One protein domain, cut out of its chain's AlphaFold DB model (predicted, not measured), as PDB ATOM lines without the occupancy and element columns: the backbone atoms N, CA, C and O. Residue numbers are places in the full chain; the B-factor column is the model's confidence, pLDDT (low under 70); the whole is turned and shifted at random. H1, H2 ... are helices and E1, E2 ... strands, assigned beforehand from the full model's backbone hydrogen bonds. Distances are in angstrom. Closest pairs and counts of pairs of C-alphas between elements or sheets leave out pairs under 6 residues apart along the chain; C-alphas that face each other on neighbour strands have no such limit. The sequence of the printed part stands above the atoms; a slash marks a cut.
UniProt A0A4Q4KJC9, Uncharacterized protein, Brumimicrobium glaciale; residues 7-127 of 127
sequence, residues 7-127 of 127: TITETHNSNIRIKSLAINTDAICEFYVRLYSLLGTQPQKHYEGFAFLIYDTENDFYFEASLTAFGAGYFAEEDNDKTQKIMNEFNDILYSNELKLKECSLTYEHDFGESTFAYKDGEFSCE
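Overview. This is residues 7 to 127 of the 127 residues of an uncharacterized protein of Brumimicrobium glaciale (UniProt A0A4Q4KJC9). Helix H1 fills the angle between two antiparallel sheets, a larger, strongly twisted one of five strands and a smaller one of three, which come together where E2 and E3 meet E6. H2 packs on the same face of the larger sheet as H1, over E5 and E4. The 121 printed residues hold two named helices and eight named strands, in the order E1 H1 E2 E3 E4 E5 H2 E6 E7 E8; the sheets run E1 E5 E4 E3 E2 and E6 E7 E8. The class is mixed, helices and strands; the whole is compact and rounded, with a radius of gyration of the C-alphas of 13.7 A and spans of 36 by 34 by 25 A.

Along the chain. Residues 7 to 8 pair antiparallel with residues 54 to 55 of E3, which is residues 49 to 56, 22.6 A long. E1, residues 16 to 20, begins with C-alpha 16 at (204.632, 199.071, 183.635). H1 is residues 25 to 39, 21.0 A. E2 is residues 44 to 46, E4 residues 61 to 68, 21.4 A, and E5 residues 71 to 76, 15.4 A. H2, residues 81 to 94, is 19.7 A long. E6 is residues 104 to 110, 20.0 A, and E7 residues 113 to 120, 22.4 A. E8, residues 123 to 126, ends with C-alpha 126 at (177.923, 204.448, 182.674).

Arrangement. E2, E3, E4 and E5 form a meander, each strand the antiparallel neighbour of the one before; E6, E7 and E8 form another. Within hydrogen-bond range across the neighbour strands are N 46 and O 49 of E2 and E3, at 3.1 A, N 54 and O 63 of E3 and E4, at 2.8 A, and N 73 and O 66 of E5 and E4, at 2.9 A. Edge strand E1 pairs with E5 through N 18 and O 74, 2.8 A. H1 is on this sheet at a height of 9.7 A and on the sheet E6 E7 E8 at 8.3 A, where the C-alphas of Cys 29 and Phe 117, the closest of H1 and E7, are 5.1 A apart. N 106 and O 117 of E6 and E7 are 2.8 A apart, and N 118 and O 125 of E7 and E8 2.8 A. H2 is on the larger sheet at a height of 8.6 A and only just touches H1, with 3 pairs of C-alphas within 8 A, the closest Arg 34 and Leu 94 at 6.0 A, about perpendicular at 88 degrees. In H1 and H2 every O i to N i+4 pair is within hydrogen-bond range. The closest C-alphas of E3 and E6 are those of Gly 49 and Tyr 108, 6.0 A; E1 and E8 are apart.

Size, cuts and confidence. The C-alphas of Glu 58 and Phe 112, the two farthest apart, are 40.4 A apart. The printed part has no cut and no long link; H2 to E6, with 9 residues, is short and the other links are tight. The mean pLDDT of the printed part is 94.6, and no printed residue is under 70.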
ATOM      1  N   THR A   7     196.278 203.118 200.929       94.25
ATOM      2  CA  THR A   7     196.065 204.559 201.090       94.25
ATOM      3  C   THR A   7     196.420 205.297 199.814       94.25
ATOM      4  O   THR A   7     197.254 204.836 199.043       94.25
ATOM      5  N   ILE A   8     195.820 206.460 199.601       94.56
ATOM      6  CA  ILE A   8     196.105 207.291 198.429       94.56
ATOM      7  C   ILE A   8     197.378 208.098 198.663       94.56
ATOM      8  O   ILE A   8     197.587 208.615 199.759       94.56
ATOM      9  N   THR A   9     198.202 208.213 197.629       92.50
ATOM     10  CA  THR A   9     199.400 209.063 197.603       92.50
ATOM     11  C   THR A   9     199.306 210.095 196.475       92.50
ATOM     12  O   THR A   9     198.438 210.007 195.609       92.50
ATOM     13  N   GLU A  10     200.184 211.096 196.486       84.94
ATOM     14  CA  GLU A  10     200.173 212.190 195.507       84.94
ATOM     15  C   GLU A  10     201.040 211.905 194.279       84.94
ATOM     16  O   GLU A  10     200.710 212.366 193.186       84.94
ATOM     17  N   THR A  11     202.131 211.147 194.432       74.44
ATOM     18  CA  THR A  11     203.071 210.856 193.344       74.44
ATOM     19  C   THR A  11     203.751 209.501 193.528       74.44
ATOM     20  O   THR A  11     204.167 209.142 194.627       74.44
ATOM     21  N   HIS A  12     203.886 208.753 192.431       80.50
ATOM     22  CA  HIS A  12     204.908 207.721 192.249       80.50
ATOM     23  C   HIS A  12     205.025 207.391 190.753       80.50
ATOM     24  O   HIS A  12     204.142 207.747 189.970       80.50
ATOM     25  N   ASN A  13     206.099 206.713 190.352       78.12
ATOM     26  CA  ASN A  13     206.254 206.251 188.976       78.12
ATOM     27  C   ASN A  13     205.610 204.868 188.809       78.12
ATOM     28  O   ASN A  13     206.065 203.901 189.411       78.12
ATOM     29  N   SER A  14     204.589 204.785 187.958       85.38
ATOM     30  CA  SER A  14     203.938 203.539 187.547       85.38
ATOM     31  C   SER A  14     203.784 203.509 186.036       85.38
ATOM     32  O   SER A  14     202.838 204.051 185.476       85.38
ATOM     33  N   ASN A  15     204.748 202.918 185.341       88.25
ATOM     34  CA  ASN A  15     204.786 202.909 183.877       88.25
ATOM     35  C   ASN A  15     204.670 201.503 183.278       88.25
ATOM     36  O   ASN A  15     204.453 201.378 182.071       88.25
ATOM     37  N   ILE A  16     204.787 200.449 184.089       94.56
ATOM     38  CA  ILE A  16     204.632 199.071 183.635       94.56
ATOM     39  C   ILE A  16     203.212 198.615 183.929       94.56
ATOM     40  O   ILE A  16     202.792 198.556 185.081       94.56
ATOM     41  N   ARG A  17     202.460 198.265 182.881       95.50
ATOM     42  CA  ARG A  17     201.133 197.664 183.032       95.50
ATOM     43  C   ARG A  17     201.273 196.224 183.519       95.50
ATOM     44  O   ARG A  17     201.801 195.385 182.799       95.50
ATOM     45  N   ILE A  18     200.732 195.945 184.698       96.44
ATOM     46  CA  ILE A  18     200.804 194.635 185.357       96.44
ATOM     47  C   ILE A  18     199.609 193.765 184.976       96.44
ATOM     48  O   ILE A  18     199.749 192.570 184.719       96.44
ATOM     49  N   LYS A  19     198.414 194.363 184.925       94.38
ATOM     50  CA  LYS A  19     197.168 193.648 184.637       94.38
ATOM     51  C   LYS A  19     196.170 194.563 183.938       94.38
ATOM     52  O   LYS A  19     195.898 195.661 184.411       94.38
ATOM     53  N   SER A  20     195.620 194.090 182.822       94.50
ATOM     54  CA  SER A  20     194.533 194.754 182.092       94.50
ATOM     55  C   SER A  20     193.175 194.286 182.605       94.50
ATOM     56  O   SER A  20     193.006 193.116 182.950       94.50
ATOM     57  N   LEU A  21     192.194 195.182 182.586       91.81
ATOM     58  CA  LEU A  21     190.783 194.845 182.748       91.81
ATOM     59  C   LEU A  21     190.108 194.650 181.387       91.81
ATOM     60  O   LEU A  21     190.675 194.951 180.334       91.81
ATOM     61  N   ALA A  22     188.887 194.116 181.411       90.56
ATOM     62  CA  ALA A  22     188.075 193.986 180.211       90.56
ATOM     63  C   ALA A  22     187.775 195.368 179.611       90.56
ATOM     64  O   ALA A  22     187.420 196.306 180.321       90.56
ATOM     65  N   ILE A  23     187.899 195.482 178.288       86.81
ATOM     66  CA  ILE A  23     187.702 196.739 177.557       86.81
ATOM     67  C   ILE A  23     186.217 196.868 177.195       86.81
ATOM     68  O   ILE A  23     185.817 196.642 176.057       86.81
ATOM     69  N   ASN A  24     185.385 197.151 178.194       90.94
ATOM     70  CA  ASN A  24     183.987 197.533 178.005       90.94
ATOM     71  C   ASN A  24     183.570 198.552 179.072       90.94
ATOM     72  O   ASN A  24     184.130 198.565 180.169       90.94
ATOM     73  N   THR A  25     182.605 199.405 178.732       90.56
ATOM     74  CA  THR A  25     182.182 200.535 179.568       90.56
ATOM     75  C   THR A  25     181.716 200.086 180.949       90.56
ATOM     76  O   THR A  25     182.155 200.658 181.943       90.56
ATOM     77  N   ASP A  26     180.919 199.018 181.030       93.75
ATOM     78  CA  ASP A  26     180.368 198.515 182.293       93.75
ATOM     79  C   ASP A  26     181.473 198.073 183.262       93.75
ATOM     80  O   ASP A  26     181.475 198.462 184.428       93.75
ATOM     81  N   ALA A  27     182.468 197.322 182.777       94.31
ATOM     82  CA  ALA A  27     183.587 196.857 183.594       94.31
ATOM     83  C   ALA A  27     184.471 198.012 184.091       94.31
ATOM     84  O   ALA A  27     184.964 197.975 185.219       94.31
ATOM     85  N   ILE A  28     184.674 199.042 183.265       95.81
ATOM     86  CA  ILE A  28     185.475 200.222 183.622       95.81
ATOM     87  C   ILE A  28     184.722 201.102 184.632       95.81
ATOM     88  O   ILE A  28     185.307 201.592 185.600       95.81
ATOM     89  N   CYS A  29     183.419 201.264 184.436       96.94
ATOM     90  CA  CYS A  29     182.529 201.966 185.346       96.94
ATOM     91  C   CYS A  29     182.474 201.268 186.713       96.94
ATOM     92  O   CYS A  29     182.693 201.904 187.746       96.94
ATOM     93  N   GLU A  30     182.298 199.942 186.728       97.44
ATOM     94  CA  GLU A  30     182.364 199.136 187.949       97.44
ATOM     95  C   GLU A  30     183.723 199.285 188.646       97.44
ATOM     96  O   GLU A  30     183.781 199.468 189.866       97.44
ATOM     97  N   PHE A  31     184.813 199.254 187.880       97.81
ATOM     98  CA  PHE A  31     186.162 199.442 188.401       97.81
ATOM     99  C   PHE A  31     186.321 200.790 189.113       97.81
ATOM    100  O   PHE A  31     186.762 200.819 190.264       97.81
ATOM    101  N   TYR A  32     185.898 201.894 188.485       97.81
ATOM    102  CA  TYR A  32     185.902 203.219 189.112       97.81
ATOM    103  C   TYR A  32     185.105 203.237 190.424       97.81
ATOM    104  O   TYR A  32     185.624 203.649 191.464       97.81
ATOM    105  N   VAL A  33     183.855 202.767 190.392       98.19
ATOM    106  CA  VAL A  33     182.950 202.802 191.550       98.19
ATOM    107  C   VAL A  33     183.527 202.005 192.717       98.19
ATOM    108  O   VAL A  33     183.500 202.463 193.864       98.19
ATOM    109  N   ARG A  34     184.081 200.818 192.452       98.06
ATOM    110  CA  ARG A  34     184.713 199.989 193.485       98.06
ATOM    111  C   ARG A  34     185.953 200.658 194.062       98.06
ATOM    112  O   ARG A  34     186.107 200.659 195.282       98.06
ATOM    113  N   LEU A  35     186.793 201.273 193.226       97.88
ATOM    114  CA  LEU A  35     187.979 202.002 193.684       97.88
ATOM    115  C   LEU A  35     187.590 203.168 194.588       97.88
ATOM    116  O   LEU A  35     188.116 203.282 195.694       97.88
ATOM    117  N   TYR A  36     186.614 203.976 194.171       97.75
ATOM    118  CA  TYR A  36     186.078 205.054 194.998       97.75
ATOM    119  C   TYR A  36     185.511 204.520 196.321       97.75
ATOM    120  O   TYR A  36     185.774 205.064 197.392       97.75
ATOM    121  N   SER A  37     184.757 203.423 196.271       97.12
ATOM    122  CA  SER A  37     184.135 202.825 197.455       97.12
ATOM    123  C   SER A  37     185.174 202.337 198.467       97.12
ATOM    124  O   SER A  37     185.027 202.590 199.671       97.12
ATOM    125  N   LEU A  38     186.234 201.691 197.972       96.94
ATOM    126  CA  LEU A  38     187.338 201.159 198.764       96.94
ATOM    127  C   LEU A  38     188.233 202.273 199.327       96.94
ATOM    128  O   LEU A  38     188.519 202.278 200.522       96.94
ATOM    129  N   LEU A  39     188.649 203.222 198.485       95.94
ATOM    130  CA  LEU A  39     189.662 204.234 198.812       95.94
ATOM    131  C   LEU A  39     189.057 205.518 199.395       95.94
ATOM    132  O   LEU A  39     189.756 206.306 200.025       95.94
ATOM    133  N   GLY A  40     187.749 205.726 199.223       94.25
ATOM    134  CA  GLY A  40     186.989 206.812 199.841       94.25
ATOM    135  C   GLY A  40     187.326 208.211 199.327       94.25
ATOM    136  O   GLY A  40     187.002 209.186 200.001       94.25
ATOM    137  N   THR A  41     187.975 208.324 198.168       93.62
ATOM    138  CA  THR A  41     188.358 209.607 197.572       93.62
ATOM    139  C   THR A  41     188.176 209.595 196.061       93.62
ATOM    140  O   THR A  41     188.072 208.535 195.450       93.62
ATOM    141  N   GLN A  42     188.153 210.781 195.457       94.25
ATOM    142  CA  GLN A  42     188.150 210.926 194.005       94.25
ATOM    143  C   GLN A  42     189.552 210.682 193.423       94.25
ATOM    144  O   GLN A  42     190.544 211.030 194.071       94.25
ATOM    145  N   PRO A  43     189.650 210.118 192.209       95.75
ATOM    146  CA  PRO A  43     190.925 209.942 191.536       95.75
ATOM    147  C   PRO A  43     191.480 211.272 191.028       95.75
ATOM    148  O   PRO A  43     190.768 212.274 190.908       95.75
ATOM    149  N   GLN A  44     192.749 211.245 190.633       94.88
ATOM    150  CA  GLN A  44     193.281 212.241 189.715       94.88
ATOM    151  C   GLN A  44     192.613 212.038 188.353       94.88
ATOM    152  O   GLN A  44     192.526 210.914 187.864       94.88
ATOM    153  N   LYS A  45     192.098 213.115 187.760       94.31
ATOM    154  CA  LYS A  45     191.499 213.072 186.424       94.31
ATOM    155  C   LYS A  45     192.522 213.505 185.392       94.31
ATOM    156  O   LYS A  45     193.276 214.449 185.630       94.31
ATOM    157  N   HIS A  46     192.470 212.885 184.227       91.88
ATOM    158  CA  HIS A  46     193.244 213.291 183.063       91.88
ATOM    159  C   HIS A  46     192.402 213.135 181.801       91.88
ATOM    160  O   HIS A  46     191.313 212.563 181.824       91.88
ATOM    161  N   TYR A  47     192.909 213.677 180.697       90.69
ATOM    162  CA  TYR A  47     192.312 213.442 179.390       90.69
ATOM    163  C   TYR A  47     192.311 211.938 179.096       90.69
ATOM    164  O   TYR A  47     193.353 211.297 179.214       90.69
ATOM    165  N   GLU A  48     191.151 211.381 178.753       91.88
ATOM    166  CA  GLU A  48     190.911 209.948 178.526       91.88
ATOM    167  C   GLU A  48     190.990 209.046 179.767       91.88
ATOM    168  O   GLU A  48     191.189 207.834 179.641       91.88
ATOM    169  N   GLY A  49     190.790 209.590 180.973       94.81
ATOM    170  CA  GLY A  49     190.462 208.744 182.118       94.81
ATOM    171  C   GLY A  49     190.793 209.309 183.491       94.81
ATOM    172  O   GLY A  49     190.569 210.481 183.801       94.81
ATOM    173  N   PHE A  50     191.249 208.415 184.365       96.00
ATOM    174  CA  PHE A  50     191.484 208.701 185.774       96.00
ATOM    175  C   PHE A  50     192.552 207.787 186.367       96.00
ATOM    176  O   PHE A  50     192.757 206.681 185.871       96.00
ATOM    177  N   ALA A  51     193.185 208.211 187.459       96.62
ATOM    178  CA  ALA A  51     194.177 207.430 188.187       96.62
ATOM    179  C   ALA A  51     193.995 207.519 189.706       96.62
ATOM    180  O   ALA A  51     193.834 208.598 190.284       96.62
ATOM    181  N   PHE A  52     194.076 206.364 190.362       96.88
ATOM    182  CA  PHE A  52     194.282 206.243 191.798       96.88
ATOM    183  C   PHE A  52     195.726 205.809 192.039       96.88
ATOM    184  O   PHE A  52     196.101 204.687 191.701       96.88
ATOM    185  N   LEU A  53     196.526 206.690 192.640       96.44
ATOM    186  CA  LEU A  53     197.880 206.368 193.084       96.44
ATOM    187  C   LEU A  53     197.798 205.805 194.500       96.44
ATOM    188  O   LEU A  53     197.315 206.481 195.412       96.44
ATOM    189  N   ILE A  54     198.232 204.563 194.679       96.31
ATOM    190  CA  ILE A  54     197.961 203.771 195.874       96.31
ATOM    191  C   ILE A  54     199.279 203.332 196.507       96.31
ATOM    192  O   ILE A  54     200.192 202.858 195.836       96.31
ATOM    193  N   TYR A  55     199.352 203.470 197.824       95.88
ATOM    194  CA  TYR A  55     200.401 202.934 198.673       95.88
ATOM    195  C   TYR A  55     199.842 201.783 199.515       95.88
ATOM    196  O   TYR A  55     198.879 201.961 200.263       95.88
ATOM    197  N   ASP A  56     200.438 200.603 199.377       95.38
ATOM    198  CA  ASP A  56     200.239 199.451 200.251       95.38
ATOM    199  C   ASP A  56     201.197 199.551 201.446       95.38
ATOM    200  O   ASP A  56     202.381 199.215 201.358       95.38
ATOM    201  N   THR A  57     200.654 200.008 202.572       95.00
ATOM    202  CA  THR A  57     201.379 200.244 203.828       95.00
ATOM    203  C   THR A  57     201.951 198.974 204.461       95.00
ATOM    204  O   THR A  57     202.913 199.062 205.219       95.00
ATOM    205  N   GLU A  58     201.398 197.790 204.168       95.44
ATOM    206  CA  GLU A  58     201.905 196.527 204.725       95.44
ATOM    207  C   GLU A  58     203.126 196.012 203.960       95.44
ATOM    208  O   GLU A  58     204.021 195.407 204.549       95.44
ATOM    209  N   ASN A  59     203.169 196.250 202.647       94.69
ATOM    210  CA  ASN A  59     204.228 195.745 201.769       94.69
ATOM    211  C   ASN A  59     205.277 196.793 201.389       94.69
ATOM    212  O   ASN A  59     206.220 196.442 200.665       94.69
ATOM    213  N   ASP A  60     205.088 198.031 201.856       93.81
ATOM    214  CA  ASP A  60     205.842 199.221 201.462       93.81
ATOM    215  C   ASP A  60     205.961 199.309 199.932       93.81
ATOM    216  O   ASP A  60     207.040 199.203 199.352       93.81
ATOM    217  N   PHE A  61     204.807 199.362 199.263       94.38
ATOM    218  CA  PHE A  61     204.715 199.218 197.811       94.38
ATOM    219  C   PHE A  61     203.762 200.240 197.202       94.38
ATOM    220  O   PHE A  61     202.659 200.442 197.705       94.38
ATOM    221  N   TYR A  62     204.171 200.853 196.094       96.19
ATOM    222  CA  TYR A  62     203.372 201.832 195.367       96.19
ATOM    223  C   TYR A  62     202.909 201.255 194.034       96.19
ATOM    224  O   TYR A  62     203.667 200.558 193.357       96.19
ATOM    225  N   PHE A  63     201.668 201.546 193.669       96.69
ATOM    226  CA  PHE A  63     201.088 201.155 192.391       96.69
ATOM    227  C   PHE A  63     199.970 202.106 191.981       96.69
ATOM    228  O   PHE A  63     199.525 202.963 192.748       96.69
ATOM    229  N   GLU A  64     199.499 201.950 190.754       96.69
ATOM    230  CA  GLU A  64     198.405 202.727 190.196       96.69
ATOM    231  C   GLU A  64     197.269 201.810 189.747       96.69
ATOM    232  O   GLU A  64     197.496 200.759 189.149       96.69
ATOM    233  N   ALA A  65     196.036 202.230 190.016       97.25
ATOM    234  CA  ALA A  65     194.829 201.682 189.413       97.25
ATOM    235  C   ALA A  65     194.179 202.784 188.569       97.25
ATOM    236  O   ALA A  65     193.743 203.805 189.111       97.25
ATOM    237  N   SER A  66     194.143 202.616 187.249       96.31
ATOM    238  CA  SER A  66     193.764 203.708 186.349       96.31
ATOM    239  C   SER A  66     193.048 203.255 185.090       96.31
ATOM    240  O   SER A  66     193.121 202.098 184.676       96.31
ATOM    241  N   LEU A  67     192.347 204.213 184.486       96.25
ATOM    242  CA  LEU A  67     191.905 204.199 183.101       96.25
ATOM    243  C   LEU A  67     192.798 205.154 182.308       96.25
ATOM    244  O   LEU A  67     192.895 206.335 182.640       96.25
ATOM    245  N   THR A  68     193.417 204.646 181.249       92.62
ATOM    246  CA  THR A  68     194.178 205.447 180.284       92.62
ATOM    247  C   THR A  68     193.632 205.233 178.874       92.62
ATOM    248  O   THR A  68     192.785 204.361 178.663       92.62
ATOM    249  N   ALA A  69     194.187 205.940 177.885       86.56
ATOM    250  CA  ALA A  69     193.921 205.729 176.457       86.56
ATOM    251  C   ALA A  69     194.025 204.253 176.010       86.56
ATOM    252  O   ALA A  69     193.387 203.819 175.054       86.56
ATOM    253  N   PHE A  70     194.828 203.451 176.720       85.62
ATOM    254  CA  PHE A  70     195.056 202.034 176.428       85.62
ATOM    255  C   PHE A  70     194.138 201.095 177.234       85.62
ATOM    256  O   PHE A  70     194.377 199.886 177.304       85.62
ATOM    257  N   GLY A  71     193.116 201.633 177.901       92.31
ATOM    258  CA  GLY A  71     192.159 200.900 178.730       92.31
ATOM    259  C   GLY A  71     192.530 200.846 180.212       92.31
ATOM    260  O   GLY A  71     193.600 201.303 180.618       92.31
ATOM    261  N   ALA A  72     191.627 200.277 181.015       95.94
ATOM    262  CA  ALA A  72     191.758 200.222 182.466       95.94
ATOM    263  C   ALA A  72     192.643 199.068 182.955       95.94
ATOM    264  O   ALA A  72     192.703 197.998 182.337       95.94
ATOM    265  N   GLY A  73     193.314 199.272 184.086       97.00
ATOM    266  CA  GLY A  73     194.165 198.257 184.684       97.00
ATOM    267  C   GLY A  73     194.984 198.740 185.871       97.00
ATOM    268  O   GLY A  73     194.731 199.799 186.446       97.00
ATOM    269  N   TYR A  74     195.973 197.919 186.214       97.38
ATOM    270  CA  TYR A  74     196.934 198.168 187.279       97.38
ATOM    271  C   TYR A  74     198.333 198.364 186.705       97.38
ATOM    272  O   TYR A  74     198.737 197.637 185.787       97.38
ATOM    273  N   PHE A  75     199.076 199.306 187.274       96.62
ATOM    274  CA  PHE A  75     200.425 199.666 186.859       96.62
ATOM    275  C   PHE A  75     201.356 199.724 188.069       96.62
ATOM    276  O   PHE A  75     200.909 200.000 189.181       96.62
ATOM    277  N   ALA A  76     202.631 199.424 187.851       96.25
ATOM    278  CA  ALA A  76     203.687 199.483 188.857       96.25
ATOM    279  C   ALA A  76     205.023 199.885 188.209       96.25
ATOM    280  O   ALA A  76     205.125 200.015 186.986       96.25
ATOM    281  N   GLU A  77     206.058 200.060 189.028       95.88
ATOM    282  CA  GLU A  77     207.430 200.312 188.566       95.88
ATOM    283  C   GLU A  77     208.119 199.044 188.029       95.88
ATOM    284  O   GLU A  77     208.950 199.119 187.127       95.88
ATOM    285  N   GLU A  78     207.749 197.867 188.545       95.50
ATOM    286  CA  GLU A  78     208.354 196.579 188.192       95.50
ATOM    287  C   GLU A  78     207.304 195.472 188.049       95.50
ATOM    288  O   GLU A  78     206.396 195.363 188.875       95.50
ATOM    289  N   ASP A  79     207.476 194.593 187.056       96.38
ATOM    290  CA  ASP A  79     206.696 193.359 186.909       96.38
ATOM    291  C   ASP A  79     207.488 192.159 187.449       96.38
ATOM    292  O   ASP A  79     208.394 191.631 186.801       96.38
ATOM    293  N   ASN A  80     207.173 191.769 188.682       96.56
ATOM    294  CA  ASN A  80     207.758 190.624 189.366       96.56
ATOM    295  C   ASN A  80     206.696 189.907 190.222       96.56
ATOM    296  O   ASN A  80     205.586 190.411 190.422       96.56
ATOM    297  N   ASP A  81     207.042 188.741 190.769       97.25
ATOM    298  CA  ASP A  81     206.110 187.912 191.547       97.25
ATOM    299  C   ASP A  81     205.497 188.650 192.751       97.25
ATOM    300  O   ASP A  81     204.328 188.430 193.082       97.25
ATOM    301  N   LYS A  82     206.255 189.549 193.403       95.69
ATOM    302  CA  LYS A  82     205.745 190.362 194.519       95.69
ATOM    303  C   LYS A  82     204.683 191.338 194.011       95.69
ATOM    304  O   LYS A  82     203.597 191.377 194.587       95.69
ATOM    305  N   THR A  83     204.964 192.076 192.938       96.88
ATOM    306  CA  THR A  83     204.007 193.008 192.323       96.88
ATOM    307  C   THR A  83     202.721 192.290 191.925       96.88
ATOM    308  O   THR A  83     201.632 192.697 192.327       96.88
ATOM    309  N   GLN A  84     202.839 191.182 191.189       97.06
ATOM    310  CA  GLN A  84     201.697 190.395 190.720       97.06
ATOM    311  C   GLN A  84     200.839 189.890 191.885       97.06
ATOM    312  O   GLN A  84     199.608 189.964 191.842       97.06
ATOM    313  N   LYS A  85     201.476 189.421 192.963       97.00
ATOM    314  CA  LYS A  85     200.779 189.003 194.181       97.00
ATOM    315  C   LYS A  85     199.999 190.159 194.815       97.00
ATOM    316  O   LYS A  85     198.813 189.992 195.078       97.00
ATOM    317  N   ILE A  86     200.629 191.319 195.020       96.50
ATOM    318  CA  ILE A  86     199.970 192.486 195.632       96.50
ATOM    319  C   ILE A  86     198.794 192.959 194.766       96.50
ATOM    320  O   ILE A  86     197.718 193.220 195.300       96.50
ATOM    321  N   MET A  87     198.952 193.016 193.437       95.75
ATOM    322  CA  MET A  87     197.867 193.435 192.538       95.75
ATOM    323  C   MET A  87     196.692 192.455 192.554       95.75
ATOM    324  O   MET A  87     195.539 192.878 192.499       95.75
ATOM    325  N   ASN A  88     196.959 191.150 192.634       96.19
ATOM    326  CA  ASN A  88     195.895 190.156 192.738       96.19
ATOM    327  C   ASN A  88     195.169 190.245 194.083       96.19
ATOM    328  O   ASN A  88     193.944 190.283 194.086       96.19
ATOM    329  N   GLU A  89     195.892 190.390 195.197       96.25
ATOM    330  CA  GLU A  89     195.277 190.611 196.513       96.25
ATOM    331  C   GLU A  89     194.411 191.877 196.534       96.25
ATOM    332  O   GLU A  89     193.275 191.848 197.008       96.25
ATOM    333  N   PHE A  90     194.916 192.986 195.986       97.00
ATOM    334  CA  PHE A  90     194.148 194.223 195.881       97.00
ATOM    335  C   PHE A  90     192.890 194.034 195.028       97.00
ATOM    336  O   PHE A  90     191.806 194.457 195.422       97.00
ATOM    337  N   ASN A  91     193.015 193.363 193.882       96.75
ATOM    338  CA  ASN A  91     191.891 193.076 192.999       96.75
ATOM    339  C   ASN A  91     190.832 192.194 193.679       96.75
ATOM    340  O   ASN A  91     189.642 192.451 193.532       96.75
ATOM    341  N   ASP A  92     191.243 191.179 194.434       96.56
ATOM    342  CA  ASP A  92     190.319 190.304 195.161       96.56
ATOM    343  C   ASP A  92     189.550 191.075 196.241       96.56
ATOM    344  O   ASP A  92     188.351 190.870 196.424       96.56
ATOM    345  N   ILE A  93     190.206 192.030 196.909       96.25
ATOM    346  CA  ILE A  93     189.556 192.943 197.860       96.25
ATOM    347  C   ILE A  93     188.581 193.875 197.135       96.25
ATOM    348  O   ILE A  93     187.444 194.047 197.579       96.25
ATOM    349  N   LEU A  94     188.998 194.447 196.005       96.75
ATOM    350  CA  LEU A  94     188.193 195.362 195.196       96.75
ATOM    351  C   LEU A  94     186.897 194.705 194.697       96.75
ATOM    352  O   LEU A  94     185.834 195.328 194.692       96.75
ATOM    353  N   TYR A  95     186.972 193.432 194.312       96.50
ATOM    354  CA  TYR A  95     185.839 192.654 193.809       96.50
ATOM    355  C   TYR A  95     185.190 191.745 194.864       96.50
ATOM    356  O   TYR A  95     184.315 190.945 194.535       96.50
ATOM    357  N   SER A  96     185.556 191.893 196.140       96.62
ATOM    358  CA  SER A  96     184.929 191.152 197.234       96.62
ATOM    359  C   SER A  96     183.443 191.498 197.361       96.62
ATOM    360  O   SER A  96     183.042 192.659 197.265       96.62
ATOM    361  N   ASN A  97     182.623 190.489 197.669       94.56
ATOM    362  CA  ASN A  97     181.204 190.670 197.996       94.56
ATOM    363  C   ASN A  97     180.990 191.444 199.310       94.56
ATOM    364  O   ASN A  97     179.881 191.891 199.592       94.56
ATOM    365  N   GLU A  98     182.035 191.591 200.126       95.31
ATOM    366  CA  GLU A  98     181.993 192.370 201.366       95.31
ATOM    367  C   GLU A  98     182.196 193.873 201.127       95.31
ATOM    368  O   GLU A  98     181.881 194.683 202.007       95.31
ATOM    369  N   LEU A  99     182.702 194.266 199.949       95.88
ATOM    370  CA  LEU A  99     182.889 195.671 199.612       95.88
ATOM    371  C   LEU A  99     181.526 196.337 199.408       95.88
ATOM    372  O   LEU A  99     180.825 196.102 198.425       95.88
ATOM    373  N   LYS A 100     181.168 197.223 200.336       96.44
ATOM    374  CA  LYS A 100     179.969 198.053 200.215       96.44
ATOM    375  C   LYS A 100     180.237 199.200 199.250       96.44
ATOM    376  O   LYS A 100     181.063 200.066 199.546       96.44
ATOM    377  N   LEU A 101     179.515 199.204 198.135       97.62
ATOM    378  CA  LEU A 101     179.576 200.285 197.159       97.62
ATOM    379  C   LEU A 101     179.013 201.577 197.762       97.62
ATOM    380  O   LEU A 101     178.030 201.557 198.507       97.62
ATOM    381  N   LYS A 102     179.673 202.694 197.469       97.38
ATOM    382  CA  LYS A 102     179.302 204.037 197.914       97.38
ATOM    383  C   LYS A 102     178.866 204.856 196.716       97.38
ATOM    384  O   LYS A 102     179.374 204.659 195.616       97.38
ATOM    385  N   GLU A 103     177.961 205.796 196.953       98.06
ATOM    386  CA  GLU A 103     177.548 206.711 195.900       98.06
ATOM    387  C   GLU A 103     178.710 207.588 195.444       98.06
ATOM    388  O   GLU A 103     179.450 208.146 196.261       98.06
ATOM    389  N   CYS A 104     178.868 207.698 194.130       97.94
ATOM    390  CA  CYS A 104     179.938 208.462 193.512       97.94
ATOM    391  C   CYS A 104     179.605 208.815 192.068       97.94
ATOM    392  O   CYS A 104     178.730 208.213 191.451       97.94
ATOM    393  N   SER A 105     180.340 209.782 191.530       97.69
ATOM    394  CA  SER A 105     180.277 210.165 190.126       97.69
ATOM    395  C   SER A 105     181.626 210.721 189.689       97.69
ATOM    396  O   SER A 105     182.252 211.501 190.417       97.69
ATOM    397  N   LEU A 106     182.031 210.361 188.479       97.50
ATOM    398  CA  LEU A 106     183.214 210.849 187.796       97.50
ATOM    399  C   LEU A 106     182.867 211.119 186.339       97.50
ATOM    400  O   LEU A 106     182.587 210.191 185.594       97.50
ATOM    401  N   THR A 107     182.979 212.381 185.944       96.94
ATOM    402  CA  THR A 107     183.009 212.787 184.536       96.94
ATOM    403  C   THR A 107     184.449 213.076 184.118       96.94
ATOM    404  O   THR A 107     185.174 213.731 184.887       96.94
ATOM    405  N   TYR A 108     184.858 212.582 182.948       94.25
ATOM    406  CA  TYR A 108     186.153 212.852 182.315       94.25
ATOM    407  C   TYR A 108     185.993 213.077 180.803       94.25
ATOM    408  O   TYR A 108     185.078 212.546 180.176       94.25
ATOM    409  N   GLU A 109     186.892 213.876 180.234       95.38
ATOM    410  CA  GLU A 109     186.898 214.260 178.816       95.38
ATOM    411  C   GLU A 109     187.739 213.287 177.977       95.38
ATOM    412  O   GLU A 109     188.708 212.707 178.473       95.38
ATOM    413  N   HIS A 110     187.392 213.130 176.700       92.38
ATOM    414  CA  HIS A 110     188.128 212.354 175.696       92.38
ATOM    415  C   HIS A 110     187.800 212.849 174.272       92.38
ATOM    416  O   HIS A 110     186.931 213.699 174.080       92.38
ATOM    417  N   ASP A 111     188.429 212.265 173.246       91.19
ATOM    418  CA  ASP A 111     188.292 212.695 171.837       91.19
ATOM    419  C   ASP A 111     186.848 212.653 171.289       91.19
ATOM    420  O   ASP A 111     186.543 213.262 170.262       91.19
ATOM    421  N   PHE A 112     185.945 211.939 171.964       90.06
ATOM    422  CA  PHE A 112     184.551 211.750 171.548       90.06
ATOM    423  C   PHE A 112     183.545 212.521 172.419       90.06
ATOM    424  O   PHE A 112     182.341 212.340 172.242       90.06
ATOM    425  N   GLY A 113     184.015 213.380 173.331       93.50
ATOM    426  CA  GLY A 113     183.181 214.160 174.243       93.50
ATOM    427  C   GLY A 113     183.532 213.904 175.706       93.50
ATOM    428  O   GLY A 113     184.693 213.997 176.102       93.50
ATOM    429  N   GLU A 114     182.515 213.611 176.507       95.06
ATOM    430  CA  GLU A 114     182.652 213.314 177.930       95.06
ATOM    431  C   GLU A 114     182.003 211.969 178.235       95.06
ATOM    432  O   GLU A 114     180.940 211.657 177.697       95.06
ATOM    433  N   SER A 115     182.613 211.223 179.152       94.69
ATOM    434  CA  SER A 115     182.010 210.039 179.759       94.69
ATOM    435  C   SER A 115     181.773 210.273 181.241       94.69
ATOM    436  O   SER A 115     182.566 210.947 181.907       94.69
ATOM    437  N   THR A 116     180.701 209.687 181.770       96.81
ATOM    438  CA  THR A 116     180.342 209.734 183.187       96.81
ATOM    439  C   THR A 116     180.152 208.333 183.752       96.81
ATOM    440  O   THR A 116     179.274 207.583 183.336       96.81
ATOM    441  N   PHE A 117     180.941 208.005 184.774       97.31
ATOM    442  CA  PHE A 117     180.772 206.801 185.584       97.31
ATOM    443  C   PHE A 117     180.216 207.167 186.948       97.31
ATOM    444  O   PHE A 117     180.785 208.004 187.652       97.31
ATOM    445  N   ALA A 118     179.128 206.523 187.352       97.75
ATOM    446  CA  ALA A 118     178.484 206.791 188.623       97.75
ATOM    447  C   ALA A 118     177.862 205.538 189.244       97.75
ATOM    448  O   ALA A 118     177.551 204.555 188.572       97.75
ATOM    449  N   TYR A 119     177.664 205.617 190.557       98.38
ATOM    450  CA  TYR A 119     176.842 204.692 191.324       98.38
ATOM    451  C   TYR A 119     175.898 205.507 192.191       98.38
ATOM    452  O   TYR A 119     176.351 206.361 192.959       98.38
ATOM    453  N   LYS A 120     174.596 205.286 192.042       97.50
ATOM    454  CA  LYS A 120     173.566 206.056 192.739       97.50
ATOM    455  C   LYS A 120     172.319 205.210 192.925       97.50
ATOM    456  O   LYS A 120     171.985 204.425 192.045       97.50
ATOM    457  N   ASP A 121     171.657 205.347 194.073       96.38
ATOM    458  CA  ASP A 121     170.404 204.637 194.365       96.38
ATOM    459  C   ASP A 121     170.516 203.098 194.214       96.38
ATOM    460  O   ASP A 121     169.527 202.398 194.013       96.38
ATOM    461  N   GLY A 122     171.731 202.551 194.351       95.25
ATOM    462  CA  GLY A 122     172.011 201.118 194.222       95.25
ATOM    463  C   GLY A 122     172.381 200.639 192.811       95.25
ATOM    464  O   GLY A 122     172.674 199.452 192.649       95.25
ATOM    465  N   GLU A 123     172.414 201.529 191.818       96.81
ATOM    466  CA  GLU A 123     172.593 201.200 190.401       96.81
ATOM    467  C   GLU A 123     173.830 201.878 189.791       96.81
ATOM    468  O   GLU A 123     174.232 202.972 190.196       96.81
ATOM    469  N   PHE A 124     174.444 201.210 188.809       96.88
ATOM    470  CA  PHE A 124     175.525 201.772 187.995       96.88
ATOM    471  C   PHE A 124     174.951 202.636 186.869       96.88
ATOM    472  O   PHE A 124     173.972 202.255 186.233       96.88
ATOM    473  N   SER A 125     175.603 203.762 186.587       96.12
ATOM    474  CA  SER A 125     175.306 204.635 185.447       96.12
ATOM    475  C   SER A 125     176.603 204.922 184.704       96.12
ATOM    476  O   SER A 125     177.524 205.504 185.279       96.12
ATOM    477  N   CYS A 126     176.688 204.477 183.453       93.38
ATOM    478  CA  CYS A 126     177.923 204.448 182.674       93.38
ATOM    479  C   CYS A 126     177.640 205.035 181.285       93.38
ATOM    480  O   CYS A 126     177.274 204.308 180.360       93.38
ATOM    481  N   GLU A 127     177.727 206.361 181.189       89.06
ATOM    482  CA  GLU A 127     177.354 207.161 180.012       89.06
ATOM    483  C   GLU A 127     178.577 207.657 179.238       89.06
ATOM    484  O   GLU A 127     179.588 208.011 179.890       89.06
TER     485      GLU A 127